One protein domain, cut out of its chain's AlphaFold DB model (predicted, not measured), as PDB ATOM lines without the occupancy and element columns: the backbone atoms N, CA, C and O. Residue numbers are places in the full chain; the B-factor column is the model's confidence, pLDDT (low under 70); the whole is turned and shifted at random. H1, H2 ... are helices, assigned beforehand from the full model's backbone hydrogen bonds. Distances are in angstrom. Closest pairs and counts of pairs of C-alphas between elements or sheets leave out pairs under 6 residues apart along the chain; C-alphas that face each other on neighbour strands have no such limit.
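AT A GLANCE: This is residues 132 to 176 of the 338 residues of a protein of Trypanosoma cruzi Dm28c (UniProt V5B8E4). Two short helices, H1 and H2, meet near H1's end and H2's start as a corner; between them the chain swings out in a wide loop, residues 139 to 158, and folds back. Residues 166 to 176, with H3, stick out beyond. The printed part has 45 residues with three named helices, H1, H2 and H3 in that order, and no named strand; the class is all helix, with under half of the residues in named elements. It is loose, with a radius of gyration of the C-alphas of 12.1 A, and flat, spanning 32 by 25 by 13 A.

HOW THE PARTS SIT: H1, residues 133 to 138, touches H2, residues 159 to 167; the closest C-alphas, those of Leu 137 and Leu 160, are 5.4 A apart. Their lines are only just about perpendicular, at 71 degrees. H3, residues 169 to 173, is close to H2 but not clearly touching; the closest C-alphas, of Arg 165 and Trp 171, are 7.4 A apart. H1 and H3 are apart. In H1 and H2 every O i to N i+4 pair is within hydrogen-bond range; in H3, 0 of 1, but 2 of 2 O i to N i+3 pairs.

IN THESE COORDINATES: H1 begins at C-alpha 133 (-22.460, 45.823, -103.586) and is 8.6 A long; H2 is 12.1 A. H3, 7.4 A, ends at C-alpha 173 (-7.192, 32.737, -118.389).

THE WHOLE: The C-alphas farthest apart, of Glu 139 and Pro 176, are 35.3 A apart. The printed part has no cut; the link H1 to H2 is long, H2 to H3 tight. Mean pLDDT of the printed part is 70.7, and of H3 54.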
ATOM      1  N   ASP A 132     -22.462  48.773-100.133       67.94
ATOM      2  CA  ASP A 132     -23.549  47.880-100.536       67.94
ATOM      3  C   ASP A 132     -23.360  47.489-102.007       67.94
ATOM      4  O   ASP A 132     -23.773  48.198-102.921       67.94
ATOM      5  N   VAL A 133     -22.713  46.347-102.238       67.94
ATOM      6  CA  VAL A 133     -22.460  45.823-103.586       67.94
ATOM      7  C   VAL A 133     -23.767  45.494-104.317       67.94
ATOM      8  O   VAL A 133     -23.829  45.629-105.535       67.94
ATOM      9  N   VAL A 134     -24.831  45.099-103.607       67.56
ATOM     10  CA  VAL A 134     -26.118  44.738-104.227       67.56
ATOM     11  C   VAL A 134     -26.852  45.990-104.698       67.56
ATOM     12  O   VAL A 134     -27.352  46.016-105.825       67.56
ATOM     13  N   GLY A 135     -26.885  47.032-103.868       71.38
ATOM     14  CA  GLY A 135     -27.357  48.360-104.260       71.38
ATOM     15  C   GLY A 135     -26.532  48.931-105.413       71.38
ATOM     16  O   GLY A 135     -27.090  49.298-106.446       71.38
ATOM     17  N   ALA A 136     -25.203  48.880-105.302       74.25
ATOM     18  CA  ALA A 136     -24.296  49.407-106.317       74.25
ATOM     19  C   ALA A 136     -24.403  48.687-107.673       74.25
ATOM     20  O   ALA A 136     -24.250  49.306-108.727       74.25
ATOM     21  N   LEU A 137     -24.708  47.385-107.668       74.94
ATOM     22  CA  LEU A 137     -25.013  46.625-108.881       74.94
ATOM     23  C   LEU A 137     -26.317  47.080-109.536       74.94
ATOM     24  O   LEU A 137     -26.355  47.265-110.750       74.94
ATOM     25  N   ARG A 138     -27.381  47.277-108.746       76.62
ATOM     26  CA  ARG A 138     -28.686  47.742-109.252       76.62
ATOM     27  C   ARG A 138     -28.607  49.147-109.838       76.62
ATOM     28  O   ARG A 138     -29.257  49.426-110.838       76.62
ATOM     29  N   GLU A 139     -27.812  50.010-109.220       82.81
ATOM     30  CA  GLU A 139     -27.613  51.400-109.639       82.81
ATOM     31  C   GLU A 139     -26.517  51.560-110.703       82.81
ATOM     32  O   GLU A 139     -26.296  52.666-111.198       82.81
ATOM     33  N   ASN A 140     -25.833  50.469-111.068       81.62
ATOM     34  CA  ASN A 140     -24.676  50.466-111.959       81.62
ATOM     35  C   ASN A 140     -23.626  51.528-111.563       81.62
ATOM     36  O   ASN A 140     -23.170  52.335-112.382       81.62
ATOM     37  N   THR A 141     -23.278  51.562-110.274       80.62
ATOM     38  CA  THR A 141     -22.394  52.578-109.694       80.62
ATOM     39  C   THR A 141     -21.049  52.605-110.416       80.62
ATOM     40  O   THR A 141     -20.437  51.567-110.685       80.62
ATOM     41  N   ARG A 142     -20.563  53.813-110.724       80.44
ATOM     42  CA  ARG A 142     -19.248  54.005-111.345       80.44
ATOM     43  C   ARG A 142     -18.131  53.687-110.357       80.44
ATOM     44  O   ARG A 142     -18.157  54.157-109.222       80.44
ATOM     45  N   ILE A 143     -17.133  52.945-110.822       78.06
ATOM     46  CA  ILE A 143     -15.881  52.737-110.099       78.06
ATOM     47  C   ILE A 143     -14.997  53.952-110.367       78.06
ATOM     48  O   ILE A 143     -14.811  54.365-111.512       78.06
ATOM     49  N   VAL A 144     -14.474  54.540-109.297       73.62
ATOM     50  CA  VAL A 144     -13.517  55.642-109.363       73.62
ATOM     51  C   VAL A 144     -12.244  55.166-108.687       73.62
ATOM     52  O   VAL A 144     -12.281  54.748-107.530       73.62
ATOM     53  N   ASP A 145     -11.122  55.214-109.401       67.62
ATOM     54  CA  ASP A 145      -9.827  54.937-108.794       67.62
ATOM     55  C   ASP A 145      -9.518  55.990-107.726       67.62
ATOM     56  O   ASP A 145      -9.640  57.199-107.949       67.62
ATOM     57  N   GLY A 146      -9.116  55.522-106.545       64.00
ATOM     58  CA  GLY A 146      -8.734  56.394-105.441       64.00
ATOM     59  C   GLY A 146      -7.591  57.343-105.813       64.00
ATOM     60  O   GLY A 146      -6.806  57.084-106.729       64.00
ATOM     61  N   GLU A 147      -7.486  58.449-105.073       67.62
ATOM     62  CA  GLU A 147      -6.386  59.424-105.179       67.62
ATOM     63  C   GLU A 147      -6.240  60.112-106.552       67.62
ATOM     64  O   GLU A 147      -5.154  60.558-106.920       67.62
ATOM     65  N   GLY A 148      -7.317  60.204-107.341       60.69
ATOM     66  CA  GLY A 148      -7.291  60.877-108.648       60.69
ATOM     67  C   GLY A 148      -6.457  60.146-109.706       60.69
ATOM     68  O   GLY A 148      -6.040  60.748-110.701       60.69
ATOM     69  N   ARG A 149      -6.185  58.853-109.495       67.19
ATOM     70  CA  ARG A 149      -5.457  58.017-110.450       67.19
ATOM     71  C   ARG A 149      -6.285  57.840-111.725       67.19
ATOM     72  O   ARG A 149      -7.514  57.829-111.703       67.19
ATOM     73  N   ARG A 150      -5.597  57.715-112.862       73.19
ATOM     74  CA  ARG A 150      -6.255  57.331-114.115       73.19
ATOM     75  C   ARG A 150      -6.501  55.822-114.103       73.19
ATOM     76  O   ARG A 150      -5.567  55.097-113.748       73.19
ATOM     77  N   PRO A 151      -7.680  55.364-114.551       69.38
ATOM     78  CA  PRO A 151      -7.936  53.944-114.710       69.38
ATOM     79  C   PRO A 151      -6.906  53.305-115.635       69.38
ATOM     80  O   PRO A 151      -6.512  53.892-116.652       69.38
ATOM     81  N   ALA A 152      -6.448  52.110-115.269       71.50
ATOM     82  CA  ALA A 152      -5.589  51.321-116.140       71.50
ATOM     83  C   ALA A 152      -6.352  50.957-117.425       71.50
ATOM     84  O   ALA A 152      -7.568  50.773-117.416       71.50
ATOM     85  N   ALA A 153      -5.648  50.837-118.551       69.44
ATOM     86  CA  ALA A 153      -6.285  50.393-119.786       69.44
ATOM     87  C   ALA A 153      -6.943  49.014-119.572       69.44
ATOM     88  O   ALA A 153      -6.277  48.072-119.147       69.44
ATOM     89  N   GLY A 154      -8.249  48.915-119.842       69.00
ATOM     90  CA  GLY A 154      -9.032  47.688-119.656       69.00
ATOM     91  C   GLY A 154      -9.653  47.495-118.265       69.00
ATOM     92  O   GLY A 154     -10.271  46.460-118.036       69.00
ATOM     93  N   SER A 155      -9.527  48.453-117.341       74.44
ATOM     94  CA  SER A 155     -10.229  48.388-116.053       74.44
ATOM     95  C   SER A 155     -11.736  48.604-116.212       74.44
ATOM     96  O   SER A 155     -12.165  49.487-116.964       74.44
ATOM     97  N   SER A 156     -12.525  47.861-115.441       78.75
ATOM     98  CA  SER A 156     -13.974  48.035-115.339       78.75
ATOM     99  C   SER A 156     -14.324  49.440-114.845       78.75
ATOM    100  O   SER A 156     -13.745  49.932-113.875       78.75
ATOM    101  N   LYS A 157     -15.270  50.098-115.514       82.81
ATOM    102  CA  LYS A 157     -15.713  51.468-115.205       82.81
ATOM    103  C   LYS A 157     -16.891  51.492-114.242       82.81
ATOM    104  O   LYS A 157     -17.190  52.534-113.658       82.81
ATOM    105  N   THR A 158     -17.583  50.369-114.089       83.69
ATOM    106  CA  THR A 158     -18.755  50.223-113.227       83.69
ATOM    107  C   THR A 158     -18.692  48.933-112.421       83.69
ATOM    108  O   THR A 158     -17.980  47.991-112.775       83.69
ATOM    109  N   VAL A 159     -19.452  48.886-111.324       77.44
ATOM    110  CA  VAL A 159     -19.584  47.681-110.492       77.44
ATOM    111  C   VAL A 159     -20.204  46.528-111.290       77.44
ATOM    112  O   VAL A 159     -19.796  45.385-111.103       77.44
ATOM    113  N   LEU A 160     -21.134  46.817-112.210       79.81
ATOM    114  CA  LEU A 160     -21.717  45.808-113.097       79.81
ATOM    115  C   LEU A 160     -20.666  45.206-114.033       79.81
ATOM    116  O   LEU A 160     -20.520  43.990-114.059       79.81
ATOM    117  N   GLU A 161     -19.883  46.044-114.725       78.62
ATOM    118  CA  GLU A 161     -18.795  45.585-115.604       78.62
ATOM    119  C   GLU A 161     -17.777  44.727-114.844       78.62
ATOM    120  O   GLU A 161     -17.321  43.704-115.350       78.62
ATOM    121  N   GLU A 162     -17.443  45.110-113.609       79.69
ATOM    122  CA  GLU A 162     -16.506  44.350-112.786       79.69
ATOM    123  C   GLU A 162     -17.082  43.002-112.351       79.69
ATOM    124  O   GLU A 162     -16.380  41.992-112.379       79.69
ATOM    125  N   VAL A 163     -18.363  42.953-111.985       75.69
ATOM    126  CA  VAL A 163     -19.032  41.695-111.645       75.69
ATOM    127  C   VAL A 163     -19.174  40.792-112.864       75.69
ATOM    128  O   VAL A 163     -18.925  39.596-112.738       75.69
ATOM    129  N   ASP A 164     -19.489  41.329-114.039       76.44
ATOM    130  CA  ASP A 164     -19.539  40.555-115.281       76.44
ATOM    131  C   ASP A 164     -18.152  40.027-115.663       76.44
ATOM    132  O   ASP A 164     -18.009  38.854-116.010       76.44
ATOM    133  N   ARG A 165     -17.097  40.831-115.484       73.75
ATOM    134  CA  ARG A 165     -15.702  40.397-115.658       73.75
ATOM    135  C   ARG A 165     -15.315  39.276-114.686       73.75
ATOM    136  O   ARG A 165     -14.628  38.339-115.081       73.75
ATOM    137  N   LEU A 166     -15.734  39.364-113.422       67.38
ATOM    138  CA  LEU A 166     -15.475  38.340-112.397       67.38
ATOM    139  C   LEU A 166     -16.325  37.076-112.587       67.38
ATOM    140  O   LEU A 166     -15.913  35.992-112.179       67.38
ATOM    141  N   ARG A 167     -17.508  37.201-113.194       65.56
ATOM    142  CA  ARG A 167     -18.353  36.069-113.595       65.56
ATOM    143  C   ARG A 167     -17.859  35.405-114.869       65.56
ATOM    144  O   ARG A 167     -18.078  34.208-115.036       65.56
ATOM    145  N   SER A 168     -17.206  36.161-115.750       62.62
ATOM    146  CA  SER A 168     -16.606  35.603-116.951       62.62
ATOM    147  C   SER A 168     -15.594  34.536-116.562       62.62
ATOM    148  O   SER A 168     -14.776  34.743-115.675       62.62
ATOM    149  N   ALA A 169     -15.588  33.408-117.265       59.31
ATOM    150  CA  ALA A 169     -14.514  32.432-117.136       59.31
ATOM    151  C   ALA A 169     -13.136  33.058-117.433       59.31
ATOM    152  O   ALA A 169     -12.130  32.465-117.050       59.31
ATOM    153  N   ASP A 170     -13.086  34.235-118.086       55.69
ATOM    154  CA  ASP A 170     -11.894  34.964-118.546       55.69
ATOM    155  C   ASP A 170     -10.834  35.210-117.464       55.69
ATOM    156  O   ASP A 170      -9.638  35.194-117.751       55.69
ATOM    157  N   TRP A 171     -11.212  35.338-116.188       50.50
ATOM    158  CA  TRP A 171     -10.216  35.450-115.112       50.50
ATOM    159  C   TRP A 171      -9.424  34.151-114.891       50.50
ATOM    160  O   TRP A 171      -8.263  34.218-114.477       50.50
ATOM    161  N   MET A 172      -9.982  32.981-115.235       50.53
ATOM    162  CA  MET A 172      -9.236  31.715-115.254       50.53
ATOM    163  C   MET A 172      -8.132  31.709-116.326       50.53
ATOM    164  O   MET A 172      -7.236  30.873-116.278       50.53
ATOM    165  N   PHE A 173      -8.147  32.652-117.278       51.91
ATOM    166  CA  PHE A 173      -7.192  32.737-118.389       51.91
ATOM    167  C   PHE A 173      -5.899  33.472-118.003       51.91
ATOM    168  O   PHE A 173      -4.974  33.564-118.808       51.91
ATOM    169  N   SER A 174      -5.771  33.900-116.742       58.09
ATOM    170  CA  SER A 174      -4.479  34.232-116.122       58.09
ATOM    171  C   SER A 174      -3.736  32.971-115.659       58.09
ATOM    172  O   SER A 174      -3.091  32.976-114.608       58.09
ATOM    173  N   MET A 175      -3.847  31.872-116.415       65.69
ATOM    174  CA  MET A 175      -3.065  30.674-116.145       65.69
ATOM    175  C   MET A 175      -1.579  31.024-116.267       65.69
ATOM    176  O   MET A 175      -1.160  31.578-117.290       65.69
ATOM    177  N   PRO A 176      -0.777  30.725-115.236       76.00
ATOM    178  CA  PRO A 176       0.650  30.955-115.305       76.00
ATOM    179  C   PRO A 176       1.253  30.075-116.394       76.00
ATOM    180  O   PRO A 176       0.760  28.981-116.658       76.00
TER     181      PRO A 176